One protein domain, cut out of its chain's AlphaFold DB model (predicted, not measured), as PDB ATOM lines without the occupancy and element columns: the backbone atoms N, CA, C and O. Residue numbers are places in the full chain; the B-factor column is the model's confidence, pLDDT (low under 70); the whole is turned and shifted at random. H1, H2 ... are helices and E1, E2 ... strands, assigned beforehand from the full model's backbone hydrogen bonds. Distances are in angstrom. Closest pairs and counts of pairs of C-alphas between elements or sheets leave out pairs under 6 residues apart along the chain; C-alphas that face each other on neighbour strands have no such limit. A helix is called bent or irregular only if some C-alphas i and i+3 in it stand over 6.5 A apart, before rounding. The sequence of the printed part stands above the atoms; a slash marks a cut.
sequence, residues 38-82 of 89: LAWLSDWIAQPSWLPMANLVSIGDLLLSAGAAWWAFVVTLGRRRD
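What this domain is: This is residues 38 to 82 of the 89 residues of an uncharacterized protein of Chloroflexi bacterium (UniProt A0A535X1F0). A small hairpin of two short strands, E1 and E2, forms a crosspiece together with the loop between them and the tail before E1, and one long helix, H1, sticks out from it like the stem of a lopsided T. Residues 62 to 82, of which 62 to 80 belong to H1, stand free, and this stem makes the length. The printed part has 45 residues, with two named strands and one named helix in the order E1, E2, H1; the sheet is antiparallel, with the order E1 - E2, and the class is mixed, helices and strands. The whole is extended, with a radius of gyration of the C-alphas of 15.2 A, and flat, with spans of 45 by 29 by 9 A.

Where its parts are: E1 is residues 43 to 46, 8.0 A from first to last C-alpha, and begins with C-alpha 43 at (365.113, 344.426, 292.240). E2 is residues 56 to 58, 6.8 A long. H1 is residues 59 to 80, 33.2 A long, from C-alpha 59 at (360.161, 339.102, 289.999) to C-alpha 80 at (343.375, 333.744, 261.869). It is neither bent nor irregular, but only just: C-alphas 76 and 79 are 6.3 A apart.

How they stand to each other: E1 and E2 form a hairpin of antiparallel neighbours, with 127 degrees between their directions. C-alphas 43 and 58 face each other at 4.2 A. N 57 and O 45 are within hydrogen-bond range at 2.9 A, as are N 45 and O 57 at 3.3 A. A tight link joins E2 to H1, with 0 residues between them. The closest C-alphas of E1 and H1 are those of Asp 43 and Ile 59, 7.6 A apart. In H1, 16 of 18 O i to N i+4 pairs are within hydrogen-bond range.

The domain as a whole: The two C-alphas farthest apart, those of Ala 39 and Asp 82, are 47.4 A apart. The printed part has no cut, and the link from E1 to E2, 9 residues, is short. The mean pLDDT of the printed part is 73.9; residues 38 to 57 and 78 to 82 are under 70.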
ATOM      1  N   LEU A  38     358.214 342.642 301.560       67.94
ATOM      2  CA  LEU A  38     358.144 342.181 300.166       67.94
ATOM      3  C   LEU A  38     359.525 342.209 299.503       67.94
ATOM      4  O   LEU A  38     359.680 342.638 298.367       67.94
ATOM      5  N   ALA A  39     360.532 341.735 300.233       64.88
ATOM      6  CA  ALA A  39     361.910 341.653 299.761       64.88
ATOM      7  C   ALA A  39     362.095 340.802 298.490       64.88
ATOM      8  O   ALA A  39     363.075 340.949 297.783       64.88
ATOM      9  N   TRP A  40     361.163 339.909 298.178       64.12
ATOM     10  CA  TRP A  40     361.203 339.113 296.948       64.12
ATOM     11  C   TRP A  40     360.644 339.866 295.727       64.12
ATOM     12  O   TRP A  40     360.870 339.451 294.595       64.12
ATOM     13  N   LEU A  41     359.900 340.955 295.953       65.19
ATOM     14  CA  LEU A  41     359.374 341.833 294.904       65.19
ATOM     15  C   LEU A  41     360.353 342.968 294.576       65.19
ATOM     16  O   LEU A  41     360.075 343.792 293.709       65.19
ATOM     17  N   SER A  42     361.480 343.050 295.277       64.44
ATOM     18  CA  SER A  42     362.510 344.019 294.949       64.44
ATOM     19  C   SER A  42     363.379 343.543 293.790       64.44
ATOM     20  O   SER A  42     363.467 342.363 293.446       64.44
ATOM     21  N   ASP A  43     364.074 344.515 293.244       66.50
ATOM     22  CA  ASP A  43     365.113 344.426 292.240       66.50
ATOM     23  C   ASP A  43     366.342 343.661 292.767       66.50
ATOM     24  O   ASP A  43     367.268 344.238 293.330       66.50
ATOM     25  N   TRP A  44     366.326 342.331 292.641       67.94
ATOM     26  CA  TRP A  44     367.365 341.434 293.180       67.94
ATOM     27  C   TRP A  44     368.110 340.616 292.115       67.94
ATOM     28  O   TRP A  44     369.144 340.017 292.414       67.94
ATOM     29  N   ILE A  45     367.622 340.594 290.870       68.25
ATOM     30  CA  ILE A  45     368.279 339.892 289.763       68.25
ATOM     31  C   ILE A  45     369.131 340.901 288.994       68.25
ATOM     32  O   ILE A  45     368.603 341.821 288.372       68.25
ATOM     33  N   ALA A  46     370.451 340.719 289.021       64.88
ATOM     34  CA  ALA A  46     371.373 341.519 288.222       64.88
ATOM     35  C   ALA A  46     371.233 341.169 286.734       64.88
ATOM     36  O   ALA A  46     371.346 339.998 286.354       64.88
ATOM     37  N   GLN A  47     371.015 342.171 285.879       65.50
ATOM     38  CA  GLN A  47     371.105 341.955 284.439       65.50
ATOM     39  C   GLN A  47     372.552 341.694 284.002       65.50
ATOM     40  O   GLN A  47     373.499 342.222 284.590       65.50
ATOM     41  N   PRO A  48     372.742 340.876 282.956       65.12
ATOM     42  CA  PRO A  48     374.066 340.574 282.448       65.12
ATOM     43  C   PRO A  48     374.699 341.806 281.777       65.12
ATOM     44  O   PRO A  48     374.036 342.569 281.077       65.12
ATOM     45  N   SER A  49     376.010 341.969 281.960       67.75
ATOM     46  CA  SER A  49     376.789 343.173 281.614       67.75
ATOM     47  C   SER A  49     376.900 343.502 280.118       67.75
ATOM     48  O   SER A  49     377.473 344.526 279.760       67.75
ATOM     49  N   TRP A  50     376.374 342.653 279.234       68.25
ATOM     50  CA  TRP A  50     376.359 342.890 277.787       68.25
ATOM     51  C   TRP A  50     375.177 343.761 277.328       68.25
ATOM     52  O   TRP A  50     375.124 344.147 276.160       68.25
ATOM     53  N   LEU A  51     374.232 344.080 278.222       64.81
ATOM     54  CA  LEU A  51     373.125 344.993 277.944       64.81
ATOM     55  C   LEU A  51     373.545 346.453 278.208       64.81
ATOM     56  O   LEU A  51     373.995 346.759 279.311       64.81
ATOM     57  N   PRO A  52     373.347 347.379 277.247       51.00
ATOM     58  CA  PRO A  52     373.748 348.787 277.378       51.00
ATOM     59  C   PRO A  52     373.012 349.568 278.487       51.00
ATOM     60  O   PRO A  52     373.407 350.684 278.805       51.00
ATOM     61  N   MET A  53     371.968 348.988 279.091       56.00
ATOM     62  CA  MET A  53     371.288 349.470 280.301       56.00
ATOM     63  C   MET A  53     371.148 348.304 281.284       56.00
ATOM     64  O   MET A  53     370.041 347.834 281.531       56.00
ATOM     65  N   ALA A  54     372.271 347.784 281.785       53.66
ATOM     66  CA  ALA A  54     372.257 346.766 282.829       53.66
ATOM     67  C   ALA A  54     371.593 347.351 284.087       53.66
ATOM     68  O   ALA A  54     372.176 348.171 284.782       53.66
ATOM     69  N   ASN A  55     370.351 346.966 284.350       63.22
ATOM     70  CA  ASN A  55     369.595 347.357 285.527       63.22
ATOM     71  C   ASN A  55     369.277 346.120 286.375       63.22
ATOM     72  O   ASN A  55     369.552 344.977 286.001       63.22
ATOM     73  N   LEU A  56     368.707 346.339 287.547       66.31
ATOM     74  CA  LEU A  56     368.135 345.266 288.335       66.31
ATOM     75  C   LEU A  56     366.742 344.920 287.787       66.31
ATOM     76  O   LEU A  56     366.040 345.783 287.267       66.31
ATOM     77  N   VAL A  57     366.366 343.643 287.865       69.31
ATOM     78  CA  VAL A  57     365.037 343.150 287.473       69.31
ATOM     79  C   VAL A  57     364.345 342.548 288.692       69.31
ATOM     80  O   VAL A  57     364.920 341.713 289.401       69.31
ATOM     81  N   SER A  58     363.091 342.942 288.915       74.88
ATOM     82  CA  SER A  58     362.215 342.352 289.927       74.88
ATOM     83  C   SER A  58     361.495 341.099 289.403       74.88
ATOM     84  O   SER A  58     361.192 340.968 288.215       74.88
ATOM     85  N   ILE A  59     361.126 340.177 290.307       79.75
ATOM     86  CA  ILE A  59     360.161 339.102 289.999       79.75
ATOM     87  C   ILE A  59     358.828 339.678 289.491       79.75
ATOM     88  O   ILE A  59     358.172 339.060 288.649       79.75
ATOM     89  N   GLY A  60     358.430 340.856 289.983       77.62
ATOM     90  CA  GLY A  60     357.221 341.546 289.536       77.62
ATOM     91  C   GLY A  60     357.264 341.860 288.043       77.62
ATOM     92  O   GLY A  60     356.312 341.551 287.326       77.62
ATOM     93  N   ASP A  61     358.393 342.371 287.555       79.56
ATOM     94  CA  ASP A  61     358.568 342.697 286.140       79.56
ATOM     95  C   ASP A  61     358.531 341.453 285.261       79.56
ATOM     96  O   ASP A  61     357.948 341.483 284.178       79.56
ATOM     97  N   LEU A  62     359.089 340.332 285.727       82.81
ATOM     98  CA  LEU A  62     359.019 339.054 285.014       82.81
ATOM     99  C   LEU A  62     357.575 338.560 284.878       82.81
ATOM    100  O   LEU A  62     357.164 338.156 283.789       82.81
ATOM    101  N   LEU A  63     356.795 338.624 285.959       87.50
ATOM    102  CA  LEU A  63     355.379 338.250 285.956       87.50
ATOM    103  C   LEU A  63     354.558 339.156 285.032       87.50
ATOM    104  O   LEU A  63     353.784 338.659 284.213       87.50
ATOM    105  N   LEU A  64     354.752 340.475 285.128       86.62
ATOM    106  CA  LEU A  64     354.068 341.449 284.277       86.62
ATOM    107  C   LEU A  64     354.441 341.264 282.803       86.62
ATOM    108  O   LEU A  64     353.555 341.238 281.948       86.62
ATOM    109  N   SER A  65     355.723 341.064 282.502       87.12
ATOM    110  CA  SER A  65     356.216 340.836 281.139       87.12
ATOM    111  C   SER A  65     355.670 339.537 280.550       87.12
ATOM    112  O   SER A  65     355.235 339.520 279.400       87.12
ATOM    113  N   ALA A  66     355.630 338.457 281.334       90.75
ATOM    114  CA  ALA A  66     355.051 337.184 280.912       90.75
ATOM    115  C   ALA A  66     353.546 337.308 280.633       90.75
ATOM    116  O   ALA A  66     353.067 336.832 279.602       90.75
ATOM    117  N   GLY A  67     352.806 337.995 281.509       92.12
ATOM    118  CA  GLY A  67     351.385 338.279 281.307       92.12
ATOM    119  C   GLY A  67     351.131 339.121 280.055       92.12
ATOM    120  O   GLY A  67     350.257 338.787 279.253       92.12
ATOM    121  N   ALA A  68     351.932 340.166 279.839       92.06
ATOM    122  CA  ALA A  68     351.852 341.013 278.654       92.06
ATOM    123  C   ALA A  68     352.171 340.238 277.366       92.06
ATOM    124  O   ALA A  68     351.442 340.359 276.382       92.06
ATOM    125  N   ALA A  69     353.213 339.399 277.377       92.06
ATOM    126  CA  ALA A  69     353.585 338.558 276.243       92.06
ATOM    127  C   ALA A  69     352.492 337.532 275.910       92.06
ATOM    128  O   ALA A  69     352.132 337.373 274.744       92.06
ATOM    129  N   TRP A  70     351.923 336.878 276.926       92.62
ATOM    130  CA  TRP A  70     350.799 335.957 276.757       92.62
ATOM    131  C   TRP A  70     349.577 336.658 276.162       92.62
ATOM    132  O   TRP A  70     348.993 336.186 275.188       92.62
ATOM    133  N   TRP A  71     349.205 337.813 276.715       93.75
ATOM    134  CA  TRP A  71     348.088 338.605 276.215       93.75
ATOM    135  C   TRP A  71     348.298 339.020 274.753       93.75
ATOM    136  O   TRP A  71     347.422 338.795 273.917       93.75
ATOM    137  N   ALA A  72     349.483 339.536 274.420       90.75
ATOM    138  CA  ALA A  72     349.840 339.900 273.054       90.75
ATOM    139  C   ALA A  72     349.776 338.687 272.113       90.75
ATOM    140  O   ALA A  72     349.205 338.777 271.025       90.75
ATOM    141  N   PHE A  73     350.295 337.531 272.533       90.12
ATOM    142  CA  PHE A  73     350.234 336.286 271.770       90.12
ATOM    143  C   PHE A  73     348.785 335.887 271.452       90.12
ATOM    144  O   PHE A  73     348.451 335.666 270.286       90.12
ATOM    145  N   VAL A  74     347.904 335.876 272.458       90.62
ATOM    146  CA  VAL A  74     346.477 335.545 272.301       90.62
ATOM    147  C   VAL A  74     345.782 336.504 271.334       90.62
ATOM    148  O   VAL A  74     345.101 336.060 270.409       90.62
ATOM    149  N   VAL A  75     345.985 337.814 271.500       89.56
ATOM    150  CA  VAL A  75     345.371 338.840 270.642       89.56
ATOM    151  C   VAL A  75     345.844 338.715 269.190       89.56
ATOM    152  O   VAL A  75     345.050 338.874 268.261       89.56
ATOM    153  N   THR A  76     347.121 338.395 268.973       89.06
ATOM    154  CA  THR A  76     347.701 338.346 267.623       89.06
ATOM    155  C   THR A  76     347.334 337.057 266.875       89.06
ATOM    156  O   THR A  76     347.118 337.088 265.664       89.06
ATOM    157  N   LEU A  77     347.210 335.923 267.575       76.88
ATOM    158  CA  LEU A  77     346.857 334.627 266.973       76.88
ATOM    159  C   LEU A  77     345.351 334.383 266.839       76.88
ATOM    160  O   LEU A  77     344.939 333.645 265.943       76.88
ATOM    161  N   GLY A  78     344.520 335.029 267.661       59.53
ATOM    162  CA  GLY A  78     343.059 334.914 267.592       59.53
ATOM    163  C   GLY A  78     342.436 335.417 266.282       59.53
ATOM    164  O   GLY A  78     341.301 335.069 265.979       59.53
ATOM    165  N   ARG A  79     343.174 336.179 265.461       59.94
ATOM    166  CA  ARG A  79     342.683 336.775 264.203       59.94
ATOM    167  C   ARG A  79     342.685 335.856 262.971       59.94
ATOM    168  O   ARG A  79     342.262 336.297 261.909       59.94
ATOM    169  N   ARG A  80     343.171 334.611 263.056       61.06
ATOM    170  CA  ARG A  80     343.375 333.744 261.869       61.06
ATOM    171  C   ARG A  80     342.291 332.685 261.603       61.06
ATOM    172  O   ARG A  80     342.554 331.771 260.829       61.06
ATOM    173  N   ARG A  81     341.101 332.755 262.214       62.06
ATOM    174  CA  ARG A  81     340.071 331.698 262.060       62.06
ATOM    175  C   ARG A  81     338.800 332.060 261.287       62.06
ATOM    176  O   ARG A  81     337.969 331.178 261.116       62.06
ATOM    177  N   ASP A  82     338.704 333.251 260.702       62.69
ATOM    178  CA  ASP A  82     337.520 333.649 259.920       62.69
ATOM    179  C   ASP A  82     337.769 333.637 258.406       62.69
ATOM    180  O   ASP A  82     337.503 334.606 257.701       62.69
TER     181      ASP A  82